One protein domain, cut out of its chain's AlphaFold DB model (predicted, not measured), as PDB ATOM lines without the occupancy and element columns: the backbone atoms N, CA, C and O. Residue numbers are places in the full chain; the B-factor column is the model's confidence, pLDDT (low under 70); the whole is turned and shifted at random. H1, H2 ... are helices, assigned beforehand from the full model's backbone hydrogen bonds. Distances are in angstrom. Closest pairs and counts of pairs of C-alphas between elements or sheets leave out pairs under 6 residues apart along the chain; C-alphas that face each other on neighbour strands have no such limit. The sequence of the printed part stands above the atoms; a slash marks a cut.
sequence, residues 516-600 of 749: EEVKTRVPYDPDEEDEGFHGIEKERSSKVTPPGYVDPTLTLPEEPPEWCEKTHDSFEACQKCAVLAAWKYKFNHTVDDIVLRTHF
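What this domain is: This is residues 516 to 600 of the 749 residues of the protein "Helitron_like_N domain-containing protein" of Coprinopsis cinerea (strain Okayama-7 / 130 / ATCC MYA-4618 / FGSC 9003) (UniProt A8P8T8). There is little regular structure here: one long straight helix, H2, has the short helix H1 across it near its last residues, and a long looping stretch, residues 522 to 574, swings out past that end and then runs back beside H2 to its first residue. The 85 printed residues hold two named helices, H1 then H2, and no named strand; the class is all helix, with 31 residues in named elements. The whole is loose, with a radius of gyration of the C-alphas of 16.2 A, and only just elongated, spanning 49 by 25 by 23 A.

Where its parts are: Find C-alpha 516 at (53.187, -16.766, -48.754), where H1, residues 516 to 521, begins. H2, residues 575 to 599, runs 35.6 A from C-alpha 575 at (52.487, -47.630, -61.708) to C-alpha 599 at (50.079, -23.147, -35.980).

How they stand to each other: Look at residues 592 to 596, the part of H2 that alone touches H1; the closest C-alphas, of Val 518 and Asp 592, are 7.0 A apart. The helices run opposite ways at a steep tilt of 65 degrees. Every O i to N i+4 pair is within hydrogen-bond range in H2, and 1 of 2 in H1.

The domain as a whole: The C-alphas of Glu 529 and Lys 566, the two farthest apart, are 49.2 A apart. The printed part has no cut, and the link from H1 to H2 is long, 53 residues. The model's pLDDT is under 70 at residues 524 to 548, 569 to 572 and 598 to 600.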
ATOM      1  N   GLU A 516      53.942 -17.529 -47.760       78.38
ATOM      2  CA  GLU A 516      53.187 -16.766 -48.754       78.38
ATOM      3  C   GLU A 516      52.625 -17.689 -49.839       78.38
ATOM      4  O   GLU A 516      51.443 -17.611 -50.183       78.38
ATOM      5  N   GLU A 517      53.441 -18.614 -50.339       80.81
ATOM      6  CA  GLU A 517      53.033 -19.565 -51.368       80.81
ATOM      7  C   GLU A 517      51.993 -20.563 -50.855       80.81
ATOM      8  O   GLU A 517      51.078 -20.918 -51.595       80.81
ATOM      9  N   VAL A 518      52.091 -21.019 -49.606       79.81
ATOM     10  CA  VAL A 518      51.077 -21.911 -49.019       79.81
ATOM     11  C   VAL A 518      49.769 -21.155 -48.781       79.81
ATOM     12  O   VAL A 518      48.705 -21.631 -49.172       79.81
ATOM     13  N   LYS A 519      49.823 -19.925 -48.253       75.62
ATOM     14  CA  LYS A 519      48.629 -19.082 -48.044       75.62
ATOM     15  C   LYS A 519      47.849 -18.780 -49.320       75.62
ATOM     16  O   LYS A 519      46.635 -18.622 -49.256       75.62
ATOM     17  N   THR A 520      48.523 -18.662 -50.463       76.56
ATOM     18  CA  THR A 520      47.837 -18.427 -51.747       76.56
ATOM     19  C   THR A 520      47.123 -19.671 -52.280       76.56
ATOM     20  O   THR A 520      46.174 -19.533 -53.051       76.56
ATOM     21  N   ARG A 521      47.559 -20.872 -51.877       79.00
ATOM     22  CA  ARG A 521      47.023 -22.161 -52.339       79.00
ATOM     23  C   ARG A 521      45.908 -22.702 -51.442       79.00
ATOM     24  O   ARG A 521      44.980 -23.317 -51.959       79.00
ATOM     25  N   VAL A 522      45.984 -22.469 -50.129       75.38
ATOM     26  CA  VAL A 522      44.997 -22.965 -49.157       75.38
ATOM     27  C   VAL A 522      43.693 -22.150 -49.238       75.38
ATOM     28  O   VAL A 522      43.713 -20.938 -49.001       75.38
ATOM     29  N   PRO A 523      42.549 -22.784 -49.556       70.62
ATOM     30  CA  PRO A 523      41.270 -22.091 -49.675       70.62
ATOM     31  C   PRO A 523      40.668 -21.746 -48.307       70.62
ATOM     32  O   PRO A 523      40.927 -22.397 -47.293       70.62
ATOM     33  N   TYR A 524      39.824 -20.718 -48.278       63.97
ATOM     34  CA  TYR A 524      39.151 -20.247 -47.070       63.97
ATOM     35  C   TYR A 524      37.653 -20.052 -47.321       63.97
ATOM     36  O   TYR A 524      37.267 -19.547 -48.375       63.97
ATOM     37  N   ASP A 525      36.832 -20.430 -46.337       57.41
ATOM     38  CA  ASP A 525      35.386 -20.240 -46.363       57.41
ATOM     39  C   ASP A 525      35.006 -18.883 -45.725       57.41
ATOM     40  O   ASP A 525      35.161 -18.708 -44.511       57.41
ATOM     41  N   PRO A 526      34.518 -17.903 -46.509       51.22
ATOM     42  CA  PRO A 526      34.137 -16.585 -46.001       51.22
ATOM     43  C   PRO A 526      32.919 -16.596 -45.064       51.22
ATOM     44  O   PRO A 526      32.778 -15.644 -44.277       51.22
ATOM     45  N   ASP A 527      32.089 -17.643 -45.134       48.66
ATOM     46  CA  ASP A 527      30.855 -17.823 -44.362       48.66
ATOM     47  C   ASP A 527      31.074 -18.643 -43.076       48.66
ATOM     48  O   ASP A 527      30.206 -18.673 -42.198       48.66
ATOM     49  N   GLU A 528      32.251 -19.257 -42.900       55.84
ATOM     50  CA  GLU A 528      32.603 -19.944 -41.659       55.84
ATOM     51  C   GLU A 528      32.808 -18.910 -40.530       55.84
ATOM     52  O   GLU A 528      33.815 -18.200 -40.455       55.84
ATOM     53  N   GLU A 529      31.834 -18.813 -39.613       47.84
ATOM     54  CA  GLU A 529      31.884 -17.981 -38.394       47.84
ATOM     55  C   GLU A 529      32.890 -18.507 -37.339       47.84
ATOM     56  O   GLU A 529      32.684 -18.343 -36.131       47.84
ATOM     57  N   ASP A 530      33.969 -19.180 -37.744       48.50
ATOM     58  CA  ASP A 530      35.010 -19.608 -36.811       48.50
ATOM     59  C   ASP A 530      35.953 -18.429 -36.515       48.50
ATOM     60  O   ASP A 530      37.020 -18.272 -37.103       48.50
ATOM     61  N   GLU A 531      35.545 -17.567 -35.575       41.41
ATOM     62  CA  GLU A 531      36.412 -16.531 -34.987       41.41
ATOM     63  C   GLU A 531      37.513 -17.119 -34.068       41.41
ATOM     64  O   GLU A 531      38.182 -16.381 -33.335       41.41
ATOM     65  N   GLY A 532      37.676 -18.448 -34.048       40.97
ATOM     66  CA  GLY A 532      38.664 -19.168 -33.257       40.97
ATOM     67  C   GLY A 532      40.094 -19.069 -33.795       40.97
ATOM     68  O   GLY A 532      40.385 -18.448 -34.813       40.97
ATOM     69  N   PHE A 533      41.020 -19.733 -33.097       39.53
ATOM     70  CA  PHE A 533      42.465 -19.730 -33.391       39.53
ATOM     71  C   PHE A 533      42.842 -20.292 -34.770       39.53
ATOM     72  O   PHE A 533      43.984 -20.132 -35.182       39.53
ATOM     73  N   HIS A 534      41.892 -20.923 -35.458       47.38
ATOM     74  CA  HIS A 534      42.100 -21.699 -36.674       47.38
ATOM     75  C   HIS A 534      41.420 -21.104 -37.920       47.38
ATOM     76  O   HIS A 534      41.398 -21.745 -38.971       47.38
ATOM     77  N   GLY A 535      40.816 -19.913 -37.811       49.97
ATOM     78  CA  GLY A 535      40.223 -19.209 -38.952       49.97
ATOM     79  C   GLY A 535      41.298 -18.557 -39.830       49.97
ATOM     80  O   GLY A 535      42.130 -17.797 -39.330       49.97
ATOM     81  N   ILE A 536      41.282 -18.832 -41.139       51.19
ATOM     82  CA  ILE A 536      42.168 -18.175 -42.116       51.19
ATOM     83  C   ILE A 536      41.626 -16.765 -42.426       51.19
ATOM     84  O   ILE A 536      40.435 -16.489 -42.326       51.19
ATOM     85  N   GLU A 537      42.504 -15.806 -42.716       46.88
ATOM     86  CA  GLU A 537      42.123 -14.395 -42.815       46.88
ATOM     87  C   GLU A 537      41.373 -14.032 -44.114       46.88
ATOM     88  O   GLU A 537      41.846 -14.310 -45.213       46.88
ATOM     89  N   LYS A 538      40.266 -13.286 -43.968       50.28
ATOM     90  CA  LYS A 538      39.377 -12.799 -45.046       50.28
ATOM     91  C   LYS A 538      40.035 -11.895 -46.102       50.28
ATOM     92  O   LYS A 538      39.498 -11.761 -47.194       50.28
ATOM     93  N   GLU A 539      41.150 -11.234 -45.789       44.34
ATOM     94  CA  GLU A 539      41.656 -10.103 -46.592       44.34
ATOM     95  C   GLU A 539      42.814 -10.434 -47.549       44.34
ATOM     96  O   GLU A 539      43.279  -9.531 -48.243       44.34
ATOM     97  N   ARG A 540      43.341 -11.672 -47.596       48.25
ATOM     98  CA  ARG A 540      44.636 -11.919 -48.279       48.25
ATOM     99  C   ARG A 540      44.769 -13.177 -49.143       48.25
ATOM    100  O   ARG A 540      45.820 -13.330 -49.761       48.25
ATOM    101  N   SER A 541      43.750 -14.029 -49.266       44.84
ATOM    102  CA  SER A 541      43.738 -15.113 -50.261       44.84
ATOM    103  C   SER A 541      42.633 -14.879 -51.291       44.84
ATOM    104  O   SER A 541      41.437 -14.891 -51.013       44.84
ATOM    105  N   SER A 542      43.038 -14.612 -52.529       43.19
ATOM    106  CA  SER A 542      42.121 -14.489 -53.655       43.19
ATOM    107  C   SER A 542      41.716 -15.889 -54.129       43.19
ATOM    108  O   SER A 542      42.370 -16.402 -55.031       43.19
ATOM    109  N   LYS A 543      40.688 -16.513 -53.527       49.03
ATOM    110  CA  LYS A 543      39.727 -17.435 -54.188       49.03
ATOM    111  C   LYS A 543      38.752 -18.092 -53.198       49.03
ATOM    112  O   LYS A 543      39.142 -18.596 -52.152       49.03
ATOM    113  N   VAL A 544      37.485 -18.095 -53.613       56.44
ATOM    114  CA  VAL A 544      36.337 -18.827 -53.052       56.44
ATOM    115  C   VAL A 544      36.656 -20.322 -52.945       56.44
ATOM    116  O   VAL A 544      37.293 -20.862 -53.853       56.44
ATOM    117  N   THR A 545      36.199 -20.977 -51.871       58.59
ATOM    118  CA  THR A 545      36.279 -22.431 -51.656       58.59
ATOM    119  C   THR A 545      35.938 -23.194 -52.944       58.59
ATOM    120  O   THR A 545      34.800 -23.104 -53.415       58.59
ATOM    121  N   PRO A 546      36.894 -23.918 -53.558       63.66
ATOM    122  CA  PRO A 546      36.620 -24.710 -54.747       63.66
ATOM    123  C   PRO A 546      35.510 -25.734 -54.463       63.66
ATOM    124  O   PRO A 546      35.493 -26.308 -53.369       63.66
ATOM    125  N   PRO A 547      34.606 -26.015 -55.420       60.66
ATOM    126  CA  PRO A 547      33.635 -27.092 -55.273       60.66
ATOM    127  C   PRO A 547      34.349 -28.410 -54.932       60.66
ATOM    128  O   PRO A 547      35.212 -28.854 -55.685       60.66
ATOM    129  N   GLY A 548      34.004 -29.018 -53.794       69.44
ATOM    130  CA  GLY A 548      34.592 -30.283 -53.333       69.44
ATOM    131  C   GLY A 548      35.808 -30.166 -52.406       69.44
ATOM    132  O   GLY A 548      36.325 -31.198 -51.984       69.44
ATOM    133  N   TYR A 549      36.263 -28.959 -52.051       77.25
ATOM    134  CA  TYR A 549      37.253 -28.800 -50.982       77.25
ATOM    135  C   TYR A 549      36.644 -29.118 -49.609       77.25
ATOM    136  O   TYR A 549      35.535 -28.683 -49.294       77.25
ATOM    137  N   VAL A 550      37.402 -29.832 -48.777       78.31
ATOM    138  CA  VAL A 550      37.046 -30.152 -47.394       78.31
ATOM    139  C   VAL A 550      38.218 -29.788 -46.489       78.31
ATOM    140  O   VAL A 550      39.351 -30.151 -46.792       78.31
ATOM    141  N   ASP A 551      37.948 -29.091 -45.380       79.94
ATOM    142  CA  ASP A 551      38.983 -28.737 -44.403       79.94
ATOM    143  C   ASP A 551      39.655 -30.016 -43.853       79.94
ATOM    144  O   ASP A 551      38.982 -30.848 -43.226       79.94
ATOM    145  N   PRO A 552      40.975 -30.188 -44.054       80.38
ATOM    146  CA  PRO A 552      41.673 -31.395 -43.631       80.38
ATOM    147  C   PRO A 552      41.753 -31.547 -42.106       80.38
ATOM    148  O   PRO A 552      41.964 -32.648 -41.611       80.38
ATOM    149  N   THR A 553      41.509 -30.485 -41.330       78.12
ATOM    150  CA  THR A 553      41.390 -30.563 -39.863       78.12
ATOM    151  C   THR A 553      40.100 -31.243 -39.393       78.12
ATOM    152  O   THR A 553      39.970 -31.547 -38.208       78.12
ATOM    153  N   LEU A 554      39.157 -31.490 -40.309       78.38
ATOM    154  CA  LEU A 554      37.852 -32.110 -40.058       78.38
ATOM    155  C   LEU A 554      37.702 -33.474 -40.743       78.38
ATOM    156  O   LEU A 554      36.604 -34.028 -40.773       78.38
ATOM    157  N   THR A 555      38.776 -34.017 -41.312       79.88
ATOM    158  CA  THR A 555      38.767 -35.309 -42.011       79.88
ATOM    159  C   THR A 555      39.869 -36.221 -41.491       79.88
ATOM    160  O   THR A 555      40.765 -35.796 -40.762       79.88
ATOM    161  N   LEU A 556      39.753 -37.513 -41.801       80.75
ATOM    162  CA  LEU A 556      40.824 -38.470 -41.543       80.75
ATOM    163  C   LEU A 556      41.855 -38.396 -42.679       80.75
ATOM    164  O   LEU A 556      41.462 -38.171 -43.826       80.75
ATOM    165  N   PRO A 557      43.152 -38.596 -42.385       81.06
ATOM    166  CA  PRO A 557      44.177 -38.645 -43.418       81.06
ATOM    167  C   PRO A 557      43.927 -39.815 -44.374       81.06
ATOM    168  O   PRO A 557      43.468 -40.882 -43.965       81.06
ATOM    169  N   GLU A 558      44.260 -39.618 -45.648       84.62
ATOM    170  CA  GLU A 558      44.187 -40.680 -46.652       84.62
ATOM    171  C   GLU A 558      45.315 -41.688 -46.445       84.62
ATOM    172  O   GLU A 558      46.487 -41.309 -46.336       84.62
ATOM    173  N   GLU A 559      44.966 -42.973 -46.409       86.38
ATOM    174  CA  GLU A 559      45.937 -44.049 -46.240       86.38
ATOM    175  C   GLU A 559      46.945 -44.091 -47.404       86.38
ATOM    176  O   GLU A 559      46.573 -43.830 -48.555       86.38
ATOM    177  N   PRO A 560      48.231 -44.380 -47.128       87.50
ATOM    178  CA  PRO A 560      49.216 -44.529 -48.185       87.50
ATOM    179  C   PRO A 560      48.874 -45.732 -49.076       87.50
ATOM    180  O   PRO A 560      48.443 -46.770 -48.570       87.50
ATOM    181  N   PRO A 561      49.099 -45.631 -50.396       88.12
ATOM    182  CA  PRO A 561      48.924 -46.755 -51.307       88.12
ATOM    183  C   PRO A 561      49.955 -47.857 -51.025       88.12
ATOM    184  O   PRO A 561      50.983 -47.621 -50.384       88.12
ATOM    185  N   GLU A 562      49.706 -49.058 -51.551       84.19
ATOM    186  CA  GLU A 562      50.622 -50.192 -51.398       84.19
ATOM    187  C   GLU A 562      52.062 -49.857 -51.807       84.19
ATOM    188  O   GLU A 562      52.321 -49.258 -52.857       84.19
ATOM    189  N   TRP A 563      53.009 -50.330 -50.998       79.88
ATOM    190  CA  TRP A 563      54.430 -50.147 -51.250       79.88
ATOM    191  C   TRP A 563      54.896 -50.899 -52.508       79.88
ATOM    192  O   TRP A 563      54.414 -51.989 -52.834       79.88
ATOM    193  N   CYS A 564      55.870 -50.326 -53.219       81.88
ATOM    194  CA  CYS A 564      56.543 -51.008 -54.322       81.88
ATOM    195  C   CYS A 564      57.778 -51.756 -53.803       81.88
ATOM    196  O   CYS A 564      58.732 -51.137 -53.344       81.88
ATOM    197  N   GLU A 565      57.790 -53.085 -53.904       78.19
ATOM    198  CA  GLU A 565      58.903 -53.930 -53.431       78.19
ATOM    199  C   GLU A 565      60.163 -53.859 -54.313       78.19
ATOM    200  O   GLU A 565      61.211 -54.390 -53.950       78.19
ATOM    201  N   LYS A 566      60.079 -53.219 -55.485       77.56
ATOM    202  CA  LYS A 566      61.181 -53.109 -56.446       77.56
ATOM    203  C   LYS A 566      61.788 -51.712 -56.414       77.56
ATOM    204  O   LYS A 566      61.073 -50.711 -56.430       77.56
ATOM    205  N   THR A 567      63.115 -51.647 -56.438       72.19
ATOM    206  CA  THR A 567      63.859 -50.407 -56.672       72.19
ATOM    207  C   THR A 567      63.746 -50.003 -58.137       72.19
ATOM    208  O   THR A 567      64.069 -50.789 -59.028       72.19
ATOM    209  N   HIS A 568      63.285 -48.778 -58.374       77.44
ATOM    210  CA  HIS A 568      63.171 -48.170 -59.694       77.44
ATOM    211  C   HIS A 568      63.953 -46.856 -59.715       77.44
ATOM    212  O   HIS A 568      63.925 -46.117 -58.733       77.44
ATOM    213  N   ASP A 569      64.595 -46.550 -60.842       68.75
ATOM    214  CA  ASP A 569      65.393 -45.327 -61.001       68.75
ATOM    215  C   ASP A 569      64.525 -44.058 -61.128       68.75
ATOM    216  O   ASP A 569      65.003 -42.948 -60.899       68.75
ATOM    217  N   SER A 570      63.236 -44.200 -61.465       68.75
ATOM    218  CA  SER A 570      62.267 -43.100 -61.502       68.75
ATOM    219  C   SER A 570      60.859 -43.550 -61.093       68.75
ATOM    220  O   SER A 570      60.477 -44.710 -61.263       68.75
ATOM    221  N   PHE A 571      60.056 -42.613 -60.573       65.56
ATOM    222  CA  PHE A 571      58.664 -42.879 -60.182       65.56
ATOM    223  C   PHE A 571      57.747 -43.185 -61.379       65.56
ATOM    224  O   PHE A 571      56.722 -43.837 -61.209       65.56
ATOM    225  N   GLU A 572      58.130 -42.761 -62.583       69.38
ATOM    226  CA  GLU A 572      57.388 -42.965 -63.836       69.38
ATOM    227  C   GLU A 572      57.557 -44.383 -64.396       69.38
ATOM    228  O   GLU A 572      56.722 -44.857 -65.163       69.38
ATOM    229  N   ALA A 573      58.612 -45.091 -63.979       75.56
ATOM    230  CA  ALA A 573      58.909 -46.445 -64.437       75.56
ATOM    231  C   ALA A 573      57.974 -47.516 -63.840       75.56
ATOM    232  O   ALA A 573      58.019 -48.675 -64.254       75.56
ATOM    233  N   CYS A 574      57.140 -47.162 -62.855       84.44
ATOM    234  CA  CYS A 574      56.256 -48.102 -62.176       84.44
ATOM    235  C   CYS A 574      54.937 -47.448 -61.765       84.44
ATOM    236  O   CYS A 574      54.919 -46.417 -61.099       84.44
ATOM    237  N   GLN A 575      53.819 -48.109 -62.078       85.19
ATOM    238  CA  GLN A 575      52.487 -47.630 -61.708       85.19
ATOM    239  C   GLN A 575      52.328 -47.467 -60.187       85.19
ATOM    240  O   GLN A 575      51.778 -46.463 -59.747       85.19
ATOM    241  N   LYS A 576      52.852 -48.397 -59.371       84.94
ATOM    242  CA  LYS A 576      52.804 -48.277 -57.901       84.94
ATOM    243  C   LYS A 576      53.618 -47.077 -57.404       84.94
ATOM    244  O   LYS A 576      53.149 -46.331 -56.549       84.94
ATOM    245  N   CYS A 577      54.800 -46.842 -57.979       85.25
ATOM    246  CA  CYS A 577      55.632 -45.685 -57.645       85.25
ATOM    247  C   CYS A 577      54.976 -44.361 -58.060       85.25
ATOM    248  O   CYS A 577      55.017 -43.408 -57.286       85.25
ATOM    249  N   ALA A 578      54.325 -44.306 -59.222       86.31
ATOM    250  CA  ALA A 578      53.590 -43.128 -59.674       86.31
ATOM    251  C   ALA A 578      52.405 -42.801 -58.748       86.31
ATOM    252  O   ALA A 578      52.211 -41.644 -58.375       86.31
ATOM    253  N   VAL A 579      51.649 -43.819 -58.316       87.88
ATOM    254  CA  VAL A 579      50.543 -43.653 -57.355       87.88
ATOM    255  C   VAL A 579      51.064 -43.194 -55.990       87.88
ATOM    256  O   VAL A 579      50.507 -42.266 -55.407       87.88
ATOM    257  N   LEU A 580      52.166 -43.771 -55.501       88.19
ATOM    258  CA  LEU A 580      52.806 -43.339 -54.257       88.19
ATOM    259  C   LEU A 580      53.330 -41.898 -54.343       88.19
ATOM    260  O   LEU A 580      53.180 -41.137 -53.390       88.19
ATOM    261  N   ALA A 581      53.905 -41.499 -55.480       86.94
ATOM    262  CA  ALA A 581      54.352 -40.127 -55.710       86.94
ATOM    263  C   ALA A 581      53.175 -39.140 -55.708       86.94
ATOM    264  O   ALA A 581      53.261 -38.087 -55.074       86.94
ATOM    265  N   ALA A 582      52.057 -39.497 -56.348       88.88
ATOM    266  CA  ALA A 582      50.835 -38.695 -56.341       88.88
ATOM    267  C   ALA A 582      50.230 -38.576 -54.931       88.88
ATOM    268  O   ALA A 582      49.858 -37.479 -54.509       88.88
ATOM    269  N   TRP A 583      50.188 -39.676 -54.172       92.56
ATOM    270  CA  TRP A 583      49.761 -39.653 -52.772       92.56
ATOM    271  C   TRP A 583      50.687 -38.779 -51.922       92.56
ATOM    272  O   TRP A 583      50.203 -37.921 -51.193       92.56
ATOM    273  N   LYS A 584      52.012 -38.917 -52.061       89.06
ATOM    274  CA  LYS A 584      52.997 -38.115 -51.316       89.06
ATOM    275  C   LYS A 584      52.860 -36.624 -51.619       89.06
ATOM    276  O   LYS A 584      52.941 -35.804 -50.708       89.06
ATOM    277  N   TYR A 585      52.625 -36.275 -52.882       89.62
ATOM    278  CA  TYR A 585      52.333 -34.903 -53.288       89.62
ATOM    279  C   TYR A 585      51.101 -34.364 -52.549       89.62
ATOM    280  O   TYR A 585      51.171 -33.307 -51.921       89.62
ATOM    281  N   LYS A 586      49.996 -35.120 -52.550       88.94
ATOM    282  CA  LYS A 586      48.767 -34.741 -51.844       88.94
ATOM    283  C   LYS A 586      48.976 -34.644 -50.332       88.94
ATOM    284  O   LYS A 586      48.598 -33.640 -49.745       88.94
ATOM    285  N   PHE A 587      49.639 -35.631 -49.731       90.19
ATOM    286  CA  PHE A 587      49.980 -35.667 -48.311       90.19
ATOM    287  C   PHE A 587      50.745 -34.412 -47.883       90.19
ATOM    288  O   PHE A 587      50.328 -33.743 -46.942       90.19
ATOM    289  N   ASN A 588      51.808 -34.043 -48.603       88.06
ATOM    290  CA  ASN A 588      52.604 -32.857 -48.285       88.06
ATOM    291  C   ASN A 588      51.756 -31.574 -48.319       88.06
ATOM    292  O   ASN A 588      51.840 -30.753 -47.408       88.06
ATOM    293  N   HIS A 589      50.897 -31.422 -49.331       88.44
ATOM    294  CA  HIS A 589      49.992 -30.276 -49.426       88.44
ATOM    295  C   HIS A 589      48.918 -30.264 -48.329       88.44
ATOM    296  O   HIS A 589      48.605 -29.202 -47.794       88.44
ATOM    297  N   THR A 590      48.379 -31.426 -47.960       86.50
ATOM    298  CA  THR A 590      47.426 -31.563 -46.852       86.50
ATOM    299  C   THR A 590      48.071 -31.218 -45.509       86.50
ATOM    300  O   THR A 590      47.452 -30.533 -44.698       86.50
ATOM    301  N   VAL A 591      49.315 -31.645 -45.270       84.31
ATOM    302  CA  VAL A 591      50.062 -31.295 -44.053       84.31
ATOM    303  C   VAL A 591      50.290 -29.790 -43.977       84.31
ATOM    304  O   VAL A 591      50.036 -29.200 -42.929       84.31
ATOM    305  N   ASP A 592      50.692 -29.154 -45.076       82.69
ATOM    306  CA  ASP A 592      50.889 -27.705 -45.102       82.69
ATOM    307  C   ASP A 592      49.601 -26.931 -44.787       82.69
ATOM    308  O   ASP A 592      49.630 -25.960 -44.033       82.69
ATOM    309  N   ASP A 593      48.458 -27.391 -45.299       82.12
ATOM    310  CA  ASP A 593      47.139 -26.833 -44.989       82.12
ATOM    311  C   ASP A 593      46.799 -26.968 -43.490       82.12
ATOM    312  O   ASP A 593      46.480 -25.980 -42.815       82.12
ATOM    313  N   ILE A 594      46.975 -28.169 -42.922       79.19
ATOM    314  CA  ILE A 594      46.775 -28.426 -41.486       79.19
ATOM    315  C   ILE A 594      47.683 -27.522 -40.648       79.19
ATOM    316  O   ILE A 594      47.204 -26.867 -39.718       79.19
ATOM    317  N   VAL A 595      48.978 -27.449 -40.964       76.19
ATOM    318  CA  VAL A 595      49.955 -26.633 -40.228       76.19
ATOM    319  C   VAL A 595      49.589 -25.152 -40.322       76.19
ATOM    320  O   VAL A 595      49.617 -24.451 -39.307       76.19
ATOM    321  N   LEU A 596      49.160 -24.674 -41.494       72.44
ATOM    322  CA  LEU A 596      48.738 -23.288 -41.675       72.44
ATOM    323  C   LEU A 596      47.534 -22.952 -40.781       72.44
ATOM    324  O   LEU A 596      47.534 -21.907 -40.131       72.44
ATOM    325  N   ARG A 597      46.539 -23.846 -40.703       70.62
ATOM    326  CA  ARG A 597      45.331 -23.672 -39.873       70.62
ATOM    327  C   ARG A 597      45.585 -23.823 -38.376       70.62
ATOM    328  O   ARG A 597      44.865 -23.247 -37.563       70.62
ATOM    329  N   THR A 598      46.556 -24.637 -37.978       66.06
ATOM    330  CA  THR A 598      46.761 -25.010 -36.566       66.06
ATOM    331  C   THR A 598      47.853 -24.207 -35.869       66.06
ATOM    332  O   THR A 598      47.710 -23.915 -34.682       66.06
ATOM    333  N   HIS A 599      48.917 -23.816 -36.576       60.66
ATOM    334  CA  HIS A 599      50.079 -23.147 -35.980       60.66
ATOM    335  C   HIS A 599      50.078 -21.621 -36.152       60.66
ATOM    336  O   HIS A 599      50.793 -20.927 -35.426       60.66
ATOM    337  N   PHE A 600      49.249 -21.066 -37.042       54.66
ATOM    338  CA  PHE A 600      49.154 -19.621 -37.254       54.66
ATOM    339  C   PHE A 600      47.818 -19.072 -36.757       54.66
ATOM    340  O   PHE A 600      46.759 -19.431 -37.253       54.66
TER     341      PHE A 600